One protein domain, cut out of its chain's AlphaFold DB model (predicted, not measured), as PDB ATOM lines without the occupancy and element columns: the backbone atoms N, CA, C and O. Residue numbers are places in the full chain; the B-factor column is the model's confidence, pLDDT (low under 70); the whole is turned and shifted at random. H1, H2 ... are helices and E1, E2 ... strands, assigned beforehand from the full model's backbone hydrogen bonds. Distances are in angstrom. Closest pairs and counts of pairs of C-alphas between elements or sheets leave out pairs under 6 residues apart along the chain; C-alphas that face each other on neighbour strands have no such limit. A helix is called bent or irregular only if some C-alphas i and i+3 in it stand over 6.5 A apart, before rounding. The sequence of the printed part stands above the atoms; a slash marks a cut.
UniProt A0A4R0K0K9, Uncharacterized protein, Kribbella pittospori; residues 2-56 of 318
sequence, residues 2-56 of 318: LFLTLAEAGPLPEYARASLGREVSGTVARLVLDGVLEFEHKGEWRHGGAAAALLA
ATOM      1  N   LEU A   2     -25.331  38.553  46.560       82.25
ATOM      2  CA  LEU A   2     -25.975  39.741  45.959       82.25
ATOM      3  C   LEU A   2     -25.221  40.319  44.756       82.25
ATOM      4  O   LEU A   2     -25.809  40.462  43.693       82.25
ATOM      5  N   PHE A   3     -23.918  40.562  44.913       79.44
ATOM      6  CA  PHE A   3     -23.057  41.070  43.841       79.44
ATOM      7  C   PHE A   3     -23.050  40.175  42.590       79.44
ATOM      8  O   PHE A   3     -23.079  40.675  41.477       79.44
ATOM      9  N   LEU A   4     -23.064  38.850  42.766       83.69
ATOM     10  CA  LEU A   4     -23.081  37.910  41.641       83.69
ATOM     11  C   LEU A   4     -24.451  37.879  40.953       83.69
ATOM     12  O   LEU A   4     -24.519  37.760  39.739       83.69
ATOM     13  N   THR A   5     -25.541  37.991  41.718       85.81
ATOM     14  CA  THR A   5     -26.904  38.018  41.161       85.81
ATOM     15  C   THR A   5     -27.201  39.317  40.413       85.81
ATOM     16  O   THR A   5     -27.971  39.292  39.464       85.81
ATOM     17  N   LEU A   6     -26.601  40.434  40.830       89.00
ATOM     18  CA  LEU A   6     -26.756  41.748  40.197       89.00
ATOM     19  C   LEU A   6     -25.589  42.103  39.260       89.00
ATOM     20  O   LEU A   6     -25.389  43.273  38.951       89.00
ATOM     21  N   ALA A   7     -24.821  41.107  38.807       87.81
ATOM     22  CA  ALA A   7     -23.863  41.297  37.718       87.81
ATOM     23  C   ALA A   7     -24.578  41.601  36.387       87.81
ATOM     24  O   ALA A   7     -24.024  42.273  35.523       87.81
ATOM     25  N   GLU A   8     -25.820  41.132  36.248       88.44
ATOM     26  CA  GLU A   8     -26.744  41.521  35.188       88.44
ATOM     27  C   GLU A   8     -27.844  42.418  35.765       88.44
ATOM     28  O   GLU A   8     -28.287  42.241  36.905       88.44
ATOM     29  N   ALA A   9     -28.294  43.387  34.967       89.62
ATOM     30  CA  ALA A   9     -29.361  44.300  35.350       89.62
ATOM     31  C   ALA A   9     -30.650  43.531  35.682       89.62
ATOM     32  O   ALA A   9     -31.151  42.743  34.880       89.62
ATOM     33  N   GLY A  10     -31.221  43.791  36.857       91.50
ATOM     34  CA  GLY A  10     -32.430  43.111  37.300       91.50
ATOM     35  C   GLY A  10     -33.000  43.671  38.601       91.50
ATOM     36  O   GLY A  10     -32.387  44.526  39.249       91.50
ATOM     37  N   PRO A  11     -34.198  43.213  39.005       90.69
ATOM     38  CA  PRO A  11     -34.790  43.617  40.271       90.69
ATOM     39  C   PRO A  11     -33.953  43.109  41.449       90.69
ATOM     40  O   PRO A  11     -33.326  42.052  41.382       90.69
ATOM     41  N   LEU A  12     -34.022  43.817  42.582       90.25
ATOM     42  CA  LEU A  12     -33.376  43.364  43.812       90.25
ATOM     43  C   LEU A  12     -33.879  41.950  44.183       90.25
ATOM     44  O   LEU A  12     -35.099  41.798  44.352       90.25
ATOM     45  N   PRO A  13     -32.992  40.947  44.343       91.81
ATOM     46  CA  PRO A  13     -33.395  39.562  44.573       91.81
ATOM     47  C   PRO A  13     -34.221  39.389  45.850       91.81
ATOM     48  O   PRO A  13     -33.954  40.041  46.863       91.81
ATOM     49  N   GLU A  14     -35.193  38.474  45.838       91.81
ATOM     50  CA  GLU A  14     -36.078  38.239  46.991       91.81
ATOM     51  C   GLU A  14     -35.314  37.849  48.257       91.81
ATOM     52  O   GLU A  14     -35.624  38.355  49.333       91.81
ATOM     53  N   TYR A  15     -34.260  37.033  48.140       90.88
ATOM     54  CA  TYR A  15     -33.451  36.642  49.298       90.88
ATOM     55  C   TYR A  15     -32.786  37.848  49.981       90.88
ATOM     56  O   TYR A  15     -32.619  37.853  51.198       90.88
ATOM     57  N   ALA A  16     -32.416  38.883  49.218       90.38
ATOM     58  CA  ALA A  16     -31.812  40.092  49.767       90.38
ATOM     59  C   ALA A  16     -32.862  40.939  50.493       90.38
ATOM     60  O   ALA A  16     -32.589  41.445  51.579       90.38
ATOM     61  N   ARG A  17     -34.084  41.025  49.946       91.06
ATOM     62  CA  ARG A  17     -35.223  41.676  50.617       91.06
ATOM     63  C   ARG A  17     -35.600  40.958  51.908       91.06
ATOM     64  O   ARG A  17     -35.799  41.611  52.924       91.06
ATOM     65  N   ALA A  18     -35.661  39.629  51.873       90.62
ATOM     66  CA  ALA A  18     -35.999  38.808  53.029       90.62
ATOM     67  C   ALA A  18     -34.939  38.913  54.137       90.62
ATOM     68  O   ALA A  18     -35.291  39.064  55.301       90.62
ATOM     69  N   SER A  19     -33.652  38.881  53.771       91.06
ATOM     70  CA  SER A  19     -32.541  38.960  54.727       91.06
ATOM     71  C   SER A  19     -32.395  40.349  55.361       91.06
ATOM     72  O   SER A  19     -32.228  40.462  56.571       91.06
ATOM     73  N   LEU A  20     -32.497  41.418  54.563       88.19
ATOM     74  CA  LEU A  20     -32.322  42.793  55.050       88.19
ATOM     75  C   LEU A  20     -33.595  43.372  55.687       88.19
ATOM     76  O   LEU A  20     -33.517  44.313  56.476       88.19
ATOM     77  N   GLY A  21     -34.774  42.836  55.360       90.44
ATOM     78  CA  GLY A  21     -36.050  43.273  55.922       90.44
ATOM     79  C   GLY A  21     -36.263  44.782  55.775       90.44
ATOM     80  O   GLY A  21     -36.253  45.321  54.669       90.44
ATOM     81  N   ARG A  22     -36.442  45.478  56.904       86.00
ATOM     82  CA  ARG A  22     -36.656  46.938  56.936       86.00
ATOM     83  C   ARG A  22     -35.415  47.751  56.550       86.00
ATOM     84  O   ARG A  22     -35.563  48.875  56.090       86.00
ATOM     85  N   GLU A  23     -34.221  47.169  56.652       85.50
ATOM     86  CA  GLU A  23     -32.948  47.828  56.328       85.50
ATOM     87  C   GLU A  23     -32.591  47.749  54.838       85.50
ATOM     88  O   GLU A  23     -31.562  48.281  54.410       85.50
ATOM     89  N   VAL A  24     -33.422  47.084  54.024       89.62
ATOM     90  CA  VAL A  24     -33.131  46.834  52.608       89.62
ATOM     91  C   VAL A  24     -32.864  48.126  51.838       89.62
ATOM     92  O   VAL A  24     -31.859  48.221  51.137       89.62
ATOM     93  N   SER A  25     -33.706  49.147  52.010       87.12
ATOM     94  CA  SER A  25     -33.569  50.421  51.301       87.12
ATOM     95  C   SER A  25     -32.302  51.167  51.713       87.12
ATOM     96  O   SER A  25     -31.573  51.639  50.844       87.12
ATOM     97  N   GLY A  26     -32.003  51.233  53.016       85.00
ATOM     98  CA  GLY A  26     -30.793  51.885  53.524       85.00
ATOM     99  C   GLY A  26     -29.517  51.175  53.073       85.00
ATOM    100  O   GLY A  26     -28.581  51.816  52.598       85.00
ATOM    101  N   THR A  27     -29.508  49.842  53.133       88.38
ATOM    102  CA  THR A  27     -28.368  49.018  52.703       88.38
ATOM    103  C   THR A  27     -28.107  49.150  51.205       88.38
ATOM    104  O   THR A  27     -26.968  49.371  50.799       88.38
ATOM    105  N   VAL A  28     -29.152  49.051  50.376       90.19
ATOM    106  CA  VAL A  28     -29.024  49.195  48.917       90.19
ATOM    107  C   VAL A  28     -28.575  50.603  48.548       90.19
ATOM    108  O   VAL A  28     -27.657  50.748  47.746       90.19
ATOM    109  N   ALA A  29     -29.151  51.638  49.165       89.31
ATOM    110  CA  ALA A  29     -28.720  53.011  48.937       89.31
ATOM    111  C   ALA A  29     -27.240  53.209  49.292       89.31
ATOM    112  O   ALA A  29     -26.516  53.844  48.531       89.31
ATOM    113  N   ARG A  30     -26.754  52.612  50.389       87.75
ATOM    114  CA  ARG A  30     -25.332  52.677  50.755       87.75
ATOM    115  C   ARG A  30     -24.442  52.042  49.686       87.75
ATOM    116  O   ARG A  30     -23.496  52.690  49.256       87.75
ATOM    117  N   LEU A  31     -24.801  50.854  49.191       90.81
ATOM    118  CA  LEU A  31     -24.065  50.168  48.118       90.81
ATOM    119  C   LEU A  31     -24.063  50.955  46.801       90.81
ATOM    120  O   LEU A  31     -23.047  50.991  46.113       90.81
ATOM    121  N   VAL A  32     -25.175  51.613  46.459       91.94
ATOM    122  CA  VAL A  32     -25.253  52.489  45.279       91.94
ATOM    123  C   VAL A  32     -24.341  53.706  45.430       91.94
ATOM    124  O   VAL A  32     -23.626  54.093  44.506       91.94
ATOM    125  N   LEU A  33     -24.340  54.317  46.610       88.31
ATOM    126  CA  LEU A  33     -23.489  55.464  46.916       88.31
ATOM    127  C   LEU A  33     -22.003  55.089  47.025       88.31
ATOM    128  O   LEU A  33     -21.157  55.932  46.764       88.31
ATOM    129  N   ASP A  34     -21.688  53.837  47.360       86.81
ATOM    130  CA  ASP A  34     -20.319  53.300  47.362       86.81
ATOM    131  C   ASP A  34     -19.808  52.965  45.949       86.81
ATOM    132  O   ASP A  34     -18.652  52.577  45.791       86.81
ATOM    133  N   GLY A  35     -20.659  53.064  44.919       88.31
ATOM    134  CA  GLY A  35     -20.323  52.626  43.562       88.31
ATOM    135  C   GLY A  35     -20.264  51.103  43.401       88.31
ATOM    136  O   GLY A  35     -19.765  50.615  42.395       88.31
ATOM    137  N   VAL A  36     -20.763  50.343  44.384       91.12
ATOM    138  CA  VAL A  36     -20.829  48.873  44.326       91.12
ATOM    139  C   VAL A  36     -22.016  48.411  43.483       91.12
ATOM    140  O   VAL A  36     -21.932  47.384  42.816       91.12
ATOM    141  N   LEU A  37     -23.124  49.153  43.540       92.88
ATOM    142  CA  LEU A  37     -24.310  48.933  42.719       92.88
ATOM    143  C   LEU A  37     -24.631  50.189  41.909       92.88
ATOM    144  O   LEU A  37     -24.340  51.308  42.323       92.88
ATOM    145  N   GLU A  38     -25.316  49.995  40.794       93.50
ATOM    146  CA  GLU A  38     -25.943  51.068  40.030       93.50
ATOM    147  C   GLU A  38     -27.459  50.863  40.042       93.50
ATOM    148  O   GLU A  38     -27.950  49.742  40.211       93.50
ATOM    149  N   PHE A  39     -28.222  51.936  39.854       92.06
ATOM    150  CA  PHE A  39     -29.647  51.825  39.564       92.06
ATOM    151  C   PHE A  39     -30.016  52.647  38.338       92.06
ATOM    152  O   PHE A  39     -29.441  53.706  38.084       92.06
ATOM    153  N   GLU A  40     -30.994  52.156  37.587       92.81
ATOM    154  CA  GLU A  40     -31.512  52.851  36.422       92.81
ATOM    155  C   GLU A  40     -32.508  53.939  36.850       92.81
ATOM    156  O   GLU A  40     -33.487  53.688  37.560       92.81
ATOM    157  N   HIS A  41     -32.280  55.167  36.390       90.69
ATOM    158  CA  HIS A  41     -33.213  56.277  36.530       90.69
ATOM    159  C   HIS A  41     -33.338  57.025  35.207       90.69
ATOM    160  O   HIS A  41     -32.391  57.669  34.760       90.69
ATOM    161  N   LYS A  42     -34.534  56.979  34.604       90.69
ATOM    162  CA  LYS A  42     -34.838  57.609  33.305       90.69
ATOM    163  C   LYS A  42     -33.895  57.151  32.175       90.69
ATOM    164  O   LYS A  42     -33.454  57.973  31.382       90.69
ATOM    165  N   GLY A  43     -33.597  55.850  32.112       91.38
ATOM    166  CA  GLY A  43     -32.753  55.261  31.064       91.38
ATOM    167  C   GLY A  43     -31.246  55.439  31.268       91.38
ATOM    168  O   GLY A  43     -30.468  55.041  30.406       91.38
ATOM    169  N   GLU A  44     -30.819  56.033  32.385       92.44
ATOM    170  CA  GLU A  44     -29.405  56.197  32.730       92.44
ATOM    171  C   GLU A  44     -29.077  55.456  34.028       92.44
ATOM    172  O   GLU A  44     -29.813  55.556  35.013       92.44
ATOM    173  N   TRP A  45     -27.946  54.752  34.040       92.75
ATOM    174  CA  TRP A  45     -27.405  54.101  35.231       92.75
ATOM    175  C   TRP A  45     -26.705  55.121  36.125       92.75
ATOM    176  O   TRP A  45     -25.962  55.988  35.659       92.75
ATOM    177  N   ARG A  46     -27.002  55.066  37.425       92.50
ATOM    178  CA  ARG A  46     -26.534  56.033  38.420       92.50
ATOM    179  C   ARG A  46     -25.925  55.318  39.618       92.50
ATOM    180  O   ARG A  46     -26.517  54.387  40.158       92.50
ATOM    181  N   HIS A  47     -24.803  55.847  40.088       91.69
ATOM    182  CA  HIS A  47     -24.149  55.488  41.345       91.69
ATOM    183  C   HIS A  47     -23.473  56.728  41.954       91.69
ATOM    184  O   HIS A  47     -23.556  57.825  41.386       91.69
ATOM    185  N   GLY A  48     -22.855  56.580  43.128       88.38
ATOM    186  CA  GLY A  48     -22.028  57.626  43.740       88.38
ATOM    187  C   GLY A  48     -22.752  58.966  43.912       88.38
ATOM    188  O   GLY A  48     -23.909  59.031  44.336       88.38
ATOM    189  N   GLY A  49     -22.088  60.063  43.552       85.06
ATOM    190  CA  GLY A  49     -22.612  61.424  43.675       85.06
ATOM    191  C   GLY A  49     -23.832  61.694  42.793       85.06
ATOM    192  O   GLY A  49     -24.747  62.407  43.214       85.06
ATOM    193  N   ALA A  50     -23.890  61.081  41.606       86.06
ATOM    194  CA  ALA A  50     -25.037  61.202  40.706       86.06
ATOM    195  C   ALA A  50     -26.290  60.538  41.304       86.06
ATOM    196  O   ALA A  50     -27.390  61.087  41.228       86.06
ATOM    197  N   ALA A  51     -26.117  59.391  41.969       88.62
ATOM    198  CA  ALA A  51     -27.175  58.749  42.741       88.62
ATOM    199  C   ALA A  51     -27.553  59.554  43.993       88.62
ATOM    200  O   ALA A  51     -28.733  59.661  44.319       88.62
ATOM    201  N   ALA A  52     -26.579  60.162  44.676       85.19
ATOM    202  CA  ALA A  52     -26.807  60.924  45.902       85.19
ATOM    203  C   ALA A  52     -27.808  62.070  45.716       85.19
ATOM    204  O   ALA A  52     -28.636  62.309  46.591       85.19
ATOM    205  N   ALA A  53     -27.787  62.745  44.565       80.19
ATOM    206  CA  ALA A  53     -28.752  63.796  44.243       80.19
ATOM    207  C   ALA A  53     -30.200  63.279  44.120       80.19
ATOM    208  O   ALA A  53     -31.133  64.014  44.434       80.19
ATOM    209  N   LEU A  54     -30.378  62.028  43.687       85.75
ATOM    210  CA  LEU A  54     -31.678  61.394  43.449       85.75
ATOM    211  C   LEU A  54     -32.217  60.672  44.689       85.75
ATOM    212  O   LEU A  54     -33.422  60.652  44.917       85.75
ATOM    213  N   LEU A  55     -31.321  60.087  45.484       83.31
ATOM    214  CA  LEU A  55     -31.646  59.376  46.724       83.31
ATOM    215  C   LEU A  55     -31.824  60.325  47.918       83.31
ATOM    216  O   LEU A  55     -32.288  59.906  48.978       83.31
ATOM    217  N   ALA A  56     -31.434  61.593  47.774       69.69
ATOM    218  CA  ALA A  56     -31.563  62.584  48.828       69.69
ATOM    219  C   ALA A  56     -33.034  62.857  49.167       69.69
ATOM    220  O   ALA A  56     -33.787  63.292  48.294       69.69
TER     221      ALA A  56
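AT A GLANCE: This is residues 2 to 56 of the 318 residues of an uncharacterized protein of Kribbella pittospori (UniProt A0A4R0K0K9). One long helix, H2, turns sharply at a kink near residue 22; a small two-stranded hairpin, E1 and E2, and the helix H3 gather near its last residues, with the short helix H1 near its first part. The 55 printed residues hold three named helices and two named strands, in the order H1, H2, E1, E2, H3; the sheet E1 - E2 is antiparallel, and the class is mostly helix. The whole is compact, with a radius of gyration of the C-alphas of 11.0 A and spans of 27 by 23 by 18 A.

IN THESE COORDINATES: E1 is residues 39 to 41 and E2 residues 44 to 46, 6.5 A and 6.4 A long. H2, residues 14 to 33, is 21.3 A long from C-alpha 14 at (-36.078, 38.239, 46.991) to C-alpha 33 at (-23.489, 55.464, 46.916). It is irregular: C-alphas 19 and 22 are 9.2 A apart. H3, residues 48 to 55, measures 10.2 A and ends with C-alpha 55 at (-31.646, 59.376, 46.724). H1, residues 2 to 5, measures 5.2 A.

HOW THE PARTS SIT: E1 and E2 form a hairpin, antiparallel at 133 degrees, with N 39 and O 46 at 3.0 A and N 41 and O 44 at 2.9 A, within hydrogen-bond range. Residues 51 to 54 of H3 make 4 pairs of C-alphas within 10 A with each strand, but E1 and H3 are only just apart, at 8.0 A. H2 touches H3 with residues 29 to 33 alone. Their closest C-alphas, of Leu 33 and Gly 48, are 4.1 A apart, and they run opposite ways at a steep tilt of 63 degrees. H1 and H2 are close but not clearly touching; their closest C-alphas, of Leu 2 and Ala 16, are 7.0 A apart. H1 is apart from E1, E2 and H3. O i to N i+4 pairs are within hydrogen-bond range for 11 of 16 in H2 and 3 of 4 in H3; H1 is too short for such a pair.

THE WHOLE: The two C-alphas farthest apart, of Ser 19 and Gly 43, are 28.7 A apart. The printed part has no cut and no long link. Mean pLDDT of the printed part is 88.5, and residue 56 alone is under 70.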